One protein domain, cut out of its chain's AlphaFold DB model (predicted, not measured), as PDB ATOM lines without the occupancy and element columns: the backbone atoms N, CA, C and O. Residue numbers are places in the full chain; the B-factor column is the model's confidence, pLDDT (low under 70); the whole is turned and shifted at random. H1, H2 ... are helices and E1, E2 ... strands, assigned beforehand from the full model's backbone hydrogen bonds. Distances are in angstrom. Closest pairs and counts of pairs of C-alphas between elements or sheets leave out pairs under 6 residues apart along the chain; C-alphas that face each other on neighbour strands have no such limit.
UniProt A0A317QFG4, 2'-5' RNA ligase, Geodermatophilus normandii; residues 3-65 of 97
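What this domain is: This is residues 3 to 65 of the 97 residues of the protein "2'-5' RNA ligase" of Geodermatophilus normandii (UniProt A0A317QFG4). A flat, open arch has the small two-strand antiparallel sheet E1 and E2 in its middle, the long helix H1 on one side and the short helix H2 on the other. The link 27 to 38 leads back from H1 to E2, and residues 45 to 55 stick out. The printed part has 63 residues, with E1, H1, E2, H2 in order; 29 are in named elements, a mixed class. It is only just loose, close to extended, with a radius of gyration of the C-alphas of 15.7 A and spans of 42 by 33 by 16 A.

How they stand to each other: E1, residues 3 to 5, and E2, residues 39 to 43, are antiparallel at 158 degrees; N 4 and O 40 are within hydrogen-bond range at 2.9 A. H2, residues 55 to 58, is apart from E1 and from H1, residues 10 to 26. In H1 every O i to N i+4 pair is within hydrogen-bond range; H2 is too short for one.

Where its parts are: E1 spans 6.7 A from C-alpha 3 at (36.756, 28.220, 33.456), H1 24.4 A, E2 11.7 A, and H2 5.1 A to C-alpha 58 at (26.379, 24.640, 40.849).

The domain as a whole: The C-alphas of Leu 27 and Arg 58, 43.4 A apart, are the farthest. The printed part has no cut. H1 to E2 and E2 to H2 are long links. No printed residue is under 70 in pLDDT.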
ATOM      1  N   TRP A   3      35.910  29.255  34.025       94.19
ATOM      2  CA  TRP A   3      36.756  28.220  33.456       94.19
ATOM      3  C   TRP A   3      36.629  26.929  34.259       94.19
ATOM      4  O   TRP A   3      36.289  26.963  35.439       94.19
ATOM      5  N   ALA A   4      36.924  25.812  33.601       94.56
ATOM      6  CA  ALA A   4      37.096  24.508  34.228       94.56
ATOM      7  C   ALA A   4      38.582  24.135  34.236       94.56
ATOM      8  O   ALA A   4      39.296  24.414  33.269       94.56
ATOM      9  N   GLY A   5      39.047  23.540  35.335       94.88
ATOM     10  CA  GLY A   5      40.365  22.907  35.386       94.88
ATOM     11  C   GLY A   5      40.408  21.636  34.534       94.88
ATOM     12  O   GLY A   5      39.384  21.200  34.006       94.88
ATOM     13  N   LEU A   6      41.598  21.058  34.395       94.69
ATOM     14  CA  LEU A   6      41.795  19.747  33.776       94.69
ATOM     15  C   LEU A   6      42.164  18.726  34.860       94.69
ATOM     16  O   LEU A   6      42.852  19.079  35.815       94.69
ATOM     17  N   ASP A   7      41.749  17.478  34.652       93.12
ATOM     18  CA  ASP A   7      42.221  16.287  35.369       93.12
ATOM     19  C   ASP A   7      43.032  15.397  34.396       93.12
ATOM     20  O   ASP A   7      43.088  15.677  33.194       93.12
ATOM     21  N   GLY A   8      43.658  14.324  34.893       93.12
ATOM     22  CA  GLY A   8      44.445  13.385  34.079       93.12
ATOM     23  C   GLY A   8      45.904  13.821  33.910       93.12
ATOM     24  O   GLY A   8      46.566  14.152  34.893       93.12
ATOM     25  N   ASP A   9      46.406  13.851  32.673       92.75
ATOM     26  CA  ASP A   9      47.819  14.107  32.332       92.75
ATOM     27  C   ASP A   9      48.245  15.593  32.454       92.75
ATOM     28  O   ASP A   9      48.934  16.157  31.594       92.75
ATOM     29  N   VAL A  10      47.835  16.265  33.531       94.06
ATOM     30  CA  VAL A  10      48.045  17.706  33.768       94.06
ATOM     31  C   VAL A  10      49.532  18.067  33.830       94.06
ATOM     32  O   VAL A  10      49.941  19.103  33.294       94.06
ATOM     33  N   ASP A  11      50.362  17.202  34.413       94.12
ATOM     34  CA  ASP A  11      51.812  17.401  34.485       94.12
ATOM     35  C   ASP A  11      52.459  17.367  33.097       94.12
ATOM     36  O   ASP A  11      53.307  18.207  32.780       94.12
ATOM     37  N   ALA A  12      52.016  16.460  32.220       92.50
ATOM     38  CA  ALA A  12      52.527  16.362  30.855       92.50
ATOM     39  C   ALA A  12      52.179  17.613  30.033       92.50
ATOM     40  O   ALA A  12      53.036  18.155  29.323       92.50
ATOM     41  N   VAL A  13      50.947  18.116  30.170       93.12
ATOM     42  CA  VAL A  13      50.499  19.365  29.532       93.12
ATOM     43  C   VAL A  13      51.265  20.571  30.087       93.12
ATOM     44  O   VAL A  13      51.683  21.447  29.328       93.12
ATOM     45  N   THR A  14      51.520  20.603  31.394       95.00
ATOM     46  CA  THR A  14      52.290  21.674  32.044       95.00
ATOM     47  C   THR A  14      53.749  21.673  31.586       95.00
ATOM     48  O   THR A  14      54.289  22.725  31.231       95.00
ATOM     49  N   ALA A  15      54.375  20.498  31.481       94.31
ATOM     50  CA  ALA A  15      55.717  20.350  30.930       94.31
ATOM     51  C   ALA A  15      55.787  20.767  29.450       94.31
ATOM     52  O   ALA A  15      56.751  21.413  29.036       94.31
ATOM     53  N   LEU A  16      54.771  20.431  28.644       93.44
ATOM     54  CA  LEU A  16      54.670  20.884  27.255       93.44
ATOM     55  C   LEU A  16      54.614  22.414  27.168       93.44
ATOM     56  O   LEU A  16      55.397  23.002  26.421       93.44
ATOM     57  N   ALA A  17      53.750  23.058  27.958       95.12
ATOM     58  CA  ALA A  17      53.658  24.515  28.019       95.12
ATOM     59  C   ALA A  17      54.999  25.156  28.418       95.12
ATOM     60  O   ALA A  17      55.428  26.123  27.789       95.12
ATOM     61  N   GLY A  18      55.706  24.575  29.393       95.88
ATOM     62  CA  GLY A  18      57.042  25.018  29.799       95.88
ATOM     63  C   GLY A  18      58.076  24.950  28.668       95.88
ATOM     64  O   GLY A  18      58.811  25.914  28.448       95.88
ATOM     65  N   ARG A  19      58.105  23.855  27.894       95.75
ATOM     66  CA  ARG A  19      59.010  23.725  26.735       95.75
ATOM     67  C   ARG A  19      58.691  24.729  25.628       95.75
ATOM     68  O   ARG A  19      59.610  25.327  25.074       95.75
ATOM     69  N   LEU A  20      57.408  24.943  25.329       94.88
ATOM     70  CA  LEU A  20      56.977  25.944  24.347       94.88
ATOM     71  C   LEU A  20      57.369  27.360  24.788       94.88
ATOM     72  O   LEU A  20      57.907  28.129  23.995       94.88
ATOM     73  N   ALA A  21      57.171  27.678  26.069       96.00
ATOM     74  CA  ALA A  21      57.565  28.946  26.668       96.00
ATOM     75  C   ALA A  21      59.086  29.175  26.605       96.00
ATOM     76  O   ALA A  21      59.530  30.273  26.278       96.00
ATOM     77  N   ALA A  22      59.894  28.150  26.887       96.50
ATOM     78  CA  ALA A  22      61.350  28.226  26.759       96.50
ATOM     79  C   ALA A  22      61.786  28.454  25.300       96.50
ATOM     80  O   ALA A  22      62.613  29.326  25.039       96.50
ATOM     81  N   GLY A  23      61.187  27.731  24.347       96.56
ATOM     82  CA  GLY A  23      61.449  27.919  22.918       96.56
ATOM     83  C   GLY A  23      61.094  29.328  22.435       96.56
ATOM     84  O   GLY A  23      61.900  29.974  21.773       96.56
ATOM     85  N   ALA A  24      59.928  29.844  22.831       96.12
ATOM     86  CA  ALA A  24      59.502  31.204  22.505       96.12
ATOM     87  C   ALA A  24      60.458  32.266  23.080       96.12
ATOM     88  O   ALA A  24      60.859  33.174  22.352       96.12
ATOM     89  N   ARG A  25      60.896  32.114  24.340       96.56
ATOM     90  CA  ARG A  25      61.912  32.996  24.945       96.56
ATOM     91  C   ARG A  25      63.235  32.958  24.178       96.56
ATOM     92  O   ARG A  25      63.813  34.011  23.930       96.56
ATOM     93  N   GLY A  26      63.692  31.775  23.760       97.81
ATOM     94  CA  GLY A  26      64.909  31.621  22.952       97.81
ATOM     95  C   GLY A  26      64.842  32.324  21.589       97.81
ATOM     96  O   GLY A  26      65.873  32.722  21.057       97.81
ATOM     97  N   LEU A  27      63.634  32.533  21.056       97.44
ATOM     98  CA  LEU A  27      63.374  33.302  19.833       97.44
ATOM     99  C   LEU A  27      63.151  34.805  20.091       97.44
ATOM    100  O   LEU A  27      62.827  35.541  19.161       97.44
ATOM    101  N   GLY A  28      63.285  35.271  21.337       97.19
ATOM    102  CA  GLY A  28      63.049  36.664  21.718       97.19
ATOM    103  C   GLY A  28      61.571  37.064  21.781       97.19
ATOM    104  O   GLY A  28      61.262  38.254  21.802       97.19
ATOM    105  N   LEU A  29      60.645  36.098  21.802       96.44
ATOM    106  CA  LEU A  29      59.217  36.384  21.936       96.44
ATOM    107  C   LEU A  29      58.856  36.667  23.402       96.44
ATOM    108  O   LEU A  29      59.360  35.984  24.300       96.44
ATOM    109  N   PRO A  30      57.953  37.630  23.667       95.44
ATOM    110  CA  PRO A  30      57.467  37.878  25.014       95.44
ATOM    111  C   PRO A  30      56.644  36.681  25.503       95.44
ATOM    112  O   PRO A  30      55.752  36.191  24.807       95.44
ATOM    113  N   VAL A  31      56.927  36.229  26.721       95.75
ATOM    114  CA  VAL A  31      56.207  35.143  27.391       95.75
ATOM    115  C   VAL A  31      55.880  35.590  28.809       95.75
ATOM    116  O   VAL A  31      56.725  36.188  29.468       95.75
ATOM    117  N   GLU A  32      54.664  35.315  29.281       93.12
ATOM    118  CA  GLU A  32      54.277  35.640  30.656       93.12
ATOM    119  C   GLU A  32      55.111  34.833  31.673       93.12
ATOM    120  O   GLU A  32      55.389  33.647  31.475       93.12
ATOM    121  N   ASP A  33      55.461  35.456  32.801       90.38
ATOM    122  CA  ASP A  33      56.210  34.795  33.885       90.38
ATOM    123  C   ASP A  33      55.311  34.111  34.919       90.38
ATOM    124  O   ASP A  33      55.782  33.415  35.819       90.38
ATOM    125  N   ARG A  34      53.991  34.282  34.800       93.75
ATOM    126  CA  ARG A  34      53.051  33.637  35.714       93.75
ATOM    127  C   ARG A  34      53.002  32.124  35.485       93.75
ATOM    128  O   ARG A  34      53.049  31.679  34.337       93.75
ATOM    129  N   PRO A  35      52.812  31.328  36.555       91.44
ATOM    130  CA  PRO A  35      52.648  29.889  36.427       91.44
ATOM    131  C   PRO A  35      51.522  29.535  35.459       91.44
ATOM    132  O   PRO A  35      50.412  30.077  35.544       91.44
ATOM    133  N   PHE A  36      51.804  28.596  34.561       94.75
ATOM    134  CA  PHE A  36      50.796  28.034  33.682       94.75
ATOM    135  C   PHE A  36      49.772  27.259  34.513       94.75
ATOM    136  O   PHE A  36      50.122  26.381  35.297       94.75
ATOM    137  N   ARG A  37      48.494  27.610  34.355       95.06
ATOM    138  CA  ARG A  37      47.366  26.914  34.980       95.06
ATOM    139  C   ARG A  37      46.527  26.304  33.862       95.06
ATOM    140  O   ARG A  37      45.818  27.069  33.208       95.06
ATOM    141  N   PRO A  38      46.620  24.992  33.597       95.12
ATOM    142  CA  PRO A  38      45.816  24.336  32.571       95.12
ATOM    143  C   PRO A  38      44.325  24.533  32.868       95.12
ATOM    144  O   PRO A  38      43.851  24.174  33.944       95.12
ATOM    145  N   HIS A  39      43.589  25.138  31.937       95.19
ATOM    146  CA  HIS A  39      42.149  25.347  32.075       95.19
ATOM    147  C   HIS A  39      41.473  25.490  30.710       95.19
ATOM    148  O   HIS A  39      42.088  25.936  29.740       95.19
ATOM    149  N   LEU A  40      40.177  25.187  30.663       93.50
ATOM    150  CA  LEU A  40      39.298  25.516  29.547       93.50
ATOM    151  C   LEU A  40      38.444  26.727  29.926       93.50
ATOM    152  O   LEU A  40      37.680  26.682  30.890       93.50
ATOM    153  N   THR A  41      38.553  27.821  29.168       93.06
ATOM    154  CA  THR A  41      37.648  28.966  29.349       93.06
ATOM    155  C   THR A  41      36.258  28.588  28.842       93.06
ATOM    156  O   THR A  41      36.080  28.354  27.653       93.06
ATOM    157  N   LEU A  42      35.273  28.576  29.740       92.19
ATOM    158  CA  LEU A  42      33.874  28.275  29.421       92.19
ATOM    159  C   LEU A  42      33.086  29.538  29.072       92.19
ATOM    160  O   LEU A  42      32.121  29.499  28.316       92.19
ATOM    161  N   GLY A  43      33.497  30.681  29.623       90.88
ATOM    162  CA  GLY A  43      32.831  31.943  29.353       90.88
ATOM    163  C   GLY A  43      33.534  33.145  29.961       90.88
ATOM    164  O   GLY A  43      34.382  33.053  30.855       90.88
ATOM    165  N   ARG A  44      33.170  34.323  29.461       90.50
ATOM    166  CA  ARG A  44      33.636  35.606  29.983       90.50
ATOM    167  C   ARG A  44      32.434  36.453  30.332       90.50
ATOM    168  O   ARG A  44      31.527  36.612  29.522       90.50
ATOM    169  N   TRP A  45      32.417  36.965  31.554       91.88
ATOM    170  CA  TRP A  45      31.311  37.794  32.005       91.88
ATOM    171  C   TRP A  45      31.424  39.155  31.345       91.88
ATOM    172  O   TRP A  45      32.525  39.688  31.183       91.88
ATOM    173  N   HIS A  46      30.284  39.694  30.933       88.69
ATOM    174  CA  HIS A  46      30.257  40.994  30.296       88.69
ATOM    175  C   HIS A  46      30.567  42.081  31.345       88.69
ATOM    176  O   HIS A  46      29.902  42.096  32.377       88.69
ATOM    177  N   PRO A  47      31.488  43.035  31.099       87.31
ATOM    178  CA  PRO A  47      31.932  43.996  32.120       87.31
ATOM    179  C   PRO A  47      30.809  44.842  32.736       87.31
ATOM    180  O   PRO A  47      30.890  45.248  33.887       87.31
ATOM    181  N   ARG A  48      29.752  45.109  31.958       92.88
ATOM    182  CA  ARG A  48      28.575  45.892  32.383       92.88
ATOM    183  C   ARG A  48      27.443  45.052  32.994       92.88
ATOM    184  O   ARG A  48      26.336  45.559  33.130       92.88
ATOM    185  N   ARG A  49      27.659  43.763  33.267       89.38
ATOM    186  CA  ARG A  49      26.666  42.899  33.919       89.38
ATOM    187  C   ARG A  49      27.300  42.186  35.113       89.38
ATOM    188  O   ARG A  49      28.461  41.789  35.011       89.38
ATOM    189  N   PRO A  50      26.564  42.021  36.224       88.50
ATOM    190  CA  PRO A  50      27.077  41.283  37.364       88.50
ATOM    191  C   PRO A  50      27.392  39.838  36.969       88.50
ATOM    192  O   PRO A  50      26.711  39.229  36.141       88.50
ATOM    193  N   ALA A  51      28.460  39.320  37.565       89.75
ATOM    194  CA  ALA A  51      28.815  37.915  37.514       89.75
ATOM    195  C   ALA A  51      27.741  37.067  38.205       89.75
ATOM    196  O   ALA A  51      27.278  37.451  39.277       89.75
ATOM    197  N   ASP A  52      27.426  35.890  37.662       91.00
ATOM    198  CA  ASP A  52      26.813  34.831  38.472       91.00
ATOM    199  C   ASP A  52      27.924  34.199  39.327       91.00
ATOM    200  O   ASP A  52      28.798  33.495  38.810       91.00
ATOM    201  N   GLY A  53      27.944  34.553  40.614       89.56
ATOM    202  CA  GLY A  53      28.932  34.074  41.583       89.56
ATOM    203  C   GLY A  53      28.694  32.636  42.045       89.56
ATOM    204  O   GLY A  53      29.643  31.984  42.476       89.56
ATOM    205  N   ASP A  54      27.471  32.125  41.892       93.44
ATOM    206  CA  ASP A  54      27.067  30.799  42.368       93.44
ATOM    207  C   ASP A  54      27.250  29.720  41.295       93.44
ATOM    208  O   ASP A  54      27.278  28.521  41.593       93.44
ATOM    209  N   LEU A  55      27.415  30.125  40.030       91.94
ATOM    210  CA  LEU A  55      27.631  29.213  38.909       91.94
ATOM    211  C   LEU A  55      28.759  28.184  39.141       91.94
ATOM    212  O   LEU A  55      28.529  27.010  38.838       91.94
ATOM    213  N   PRO A  56      29.942  28.538  39.691       92.06
ATOM    214  CA  PRO A  56      30.976  27.549  39.993       92.06
ATOM    215  C   PRO A  56      30.511  26.481  40.988       92.06
ATOM    216  O   PRO A  56      30.782  25.304  40.775       92.06
ATOM    217  N   ALA A  57      29.774  26.861  42.038       93.00
ATOM    218  CA  ALA A  57      29.279  25.918  43.042       93.00
ATOM    219  C   ALA A  57      28.253  24.948  42.441       93.00
ATOM    220  O   ALA A  57      28.316  23.743  42.676       93.00
ATOM    221  N   ARG A  58      27.363  25.455  41.580       94.81
ATOM    222  CA  ARG A  58      26.379  24.640  40.849       94.81
ATOM    223  C   ARG A  58      27.016  23.626  39.896       94.81
ATOM    224  O   ARG A  58      26.376  22.636  39.556       94.81
ATOM    225  N   LEU A  59      28.252  23.870  39.459       93.19
ATOM    226  CA  LEU A  59      29.002  23.011  38.540       93.19
ATOM    227  C   LEU A  59      30.167  22.268  39.211       93.19
ATOM    228  O   LEU A  59      30.912  21.580  38.521       93.19
ATOM    229  N   ALA A  60      30.324  22.346  40.537       90.12
ATOM    230  CA  ALA A  60      31.496  21.813  41.238       90.12
ATOM    231  C   ALA A  60      31.699  20.292  41.068       90.12
ATOM    232  O   ALA A  60      32.825  19.810  41.140       90.12
ATOM    233  N   GLY A  61      30.621  19.538  40.831       91.25
ATOM    234  CA  GLY A  61      30.669  18.092  40.582       91.25
ATOM    235  C   GLY A  61      30.747  17.697  39.106       91.25
ATOM    236  O   GLY A  61      30.796  16.508  38.800       91.25
ATOM    237  N   TYR A  62      30.716  18.659  38.181       92.19
ATOM    238  CA  TYR A  62      30.745  18.358  36.755       92.19
ATOM    239  C   TYR A  62      32.119  17.818  36.341       92.19
ATOM    240  O   TYR A  62      33.145  18.466  36.550       92.19
ATOM    241  N   ARG A  63      32.123  16.650  35.694       92.94
ATOM    242  CA  ARG A  63      33.284  16.081  35.005       92.94
ATOM    243  C   ARG A  63      32.983  16.034  33.514       92.94
ATOM    244  O   ARG A  63      31.961  15.485  33.102       92.94
ATOM    245  N   GLY A  64      33.854  16.650  32.722       91.12
ATOM    246  CA  GLY A  64      33.788  16.560  31.266       91.12
ATOM    247  C   GLY A  64      34.203  15.173  30.764       91.12
ATOM    248  O   GLY A  64      34.734  14.375  31.537       91.12
ATOM    249  N   PRO A  65      33.977  14.874  29.474       93.19
ATOM    250  CA  PRO A  65      34.489  13.652  28.870       93.19
ATOM    251  C   PRO A  65      36.020  13.647  28.867       93.19
ATOM    252  O   PRO A  65      36.656  14.701  28.798       93.19
TER     253      PRO A  65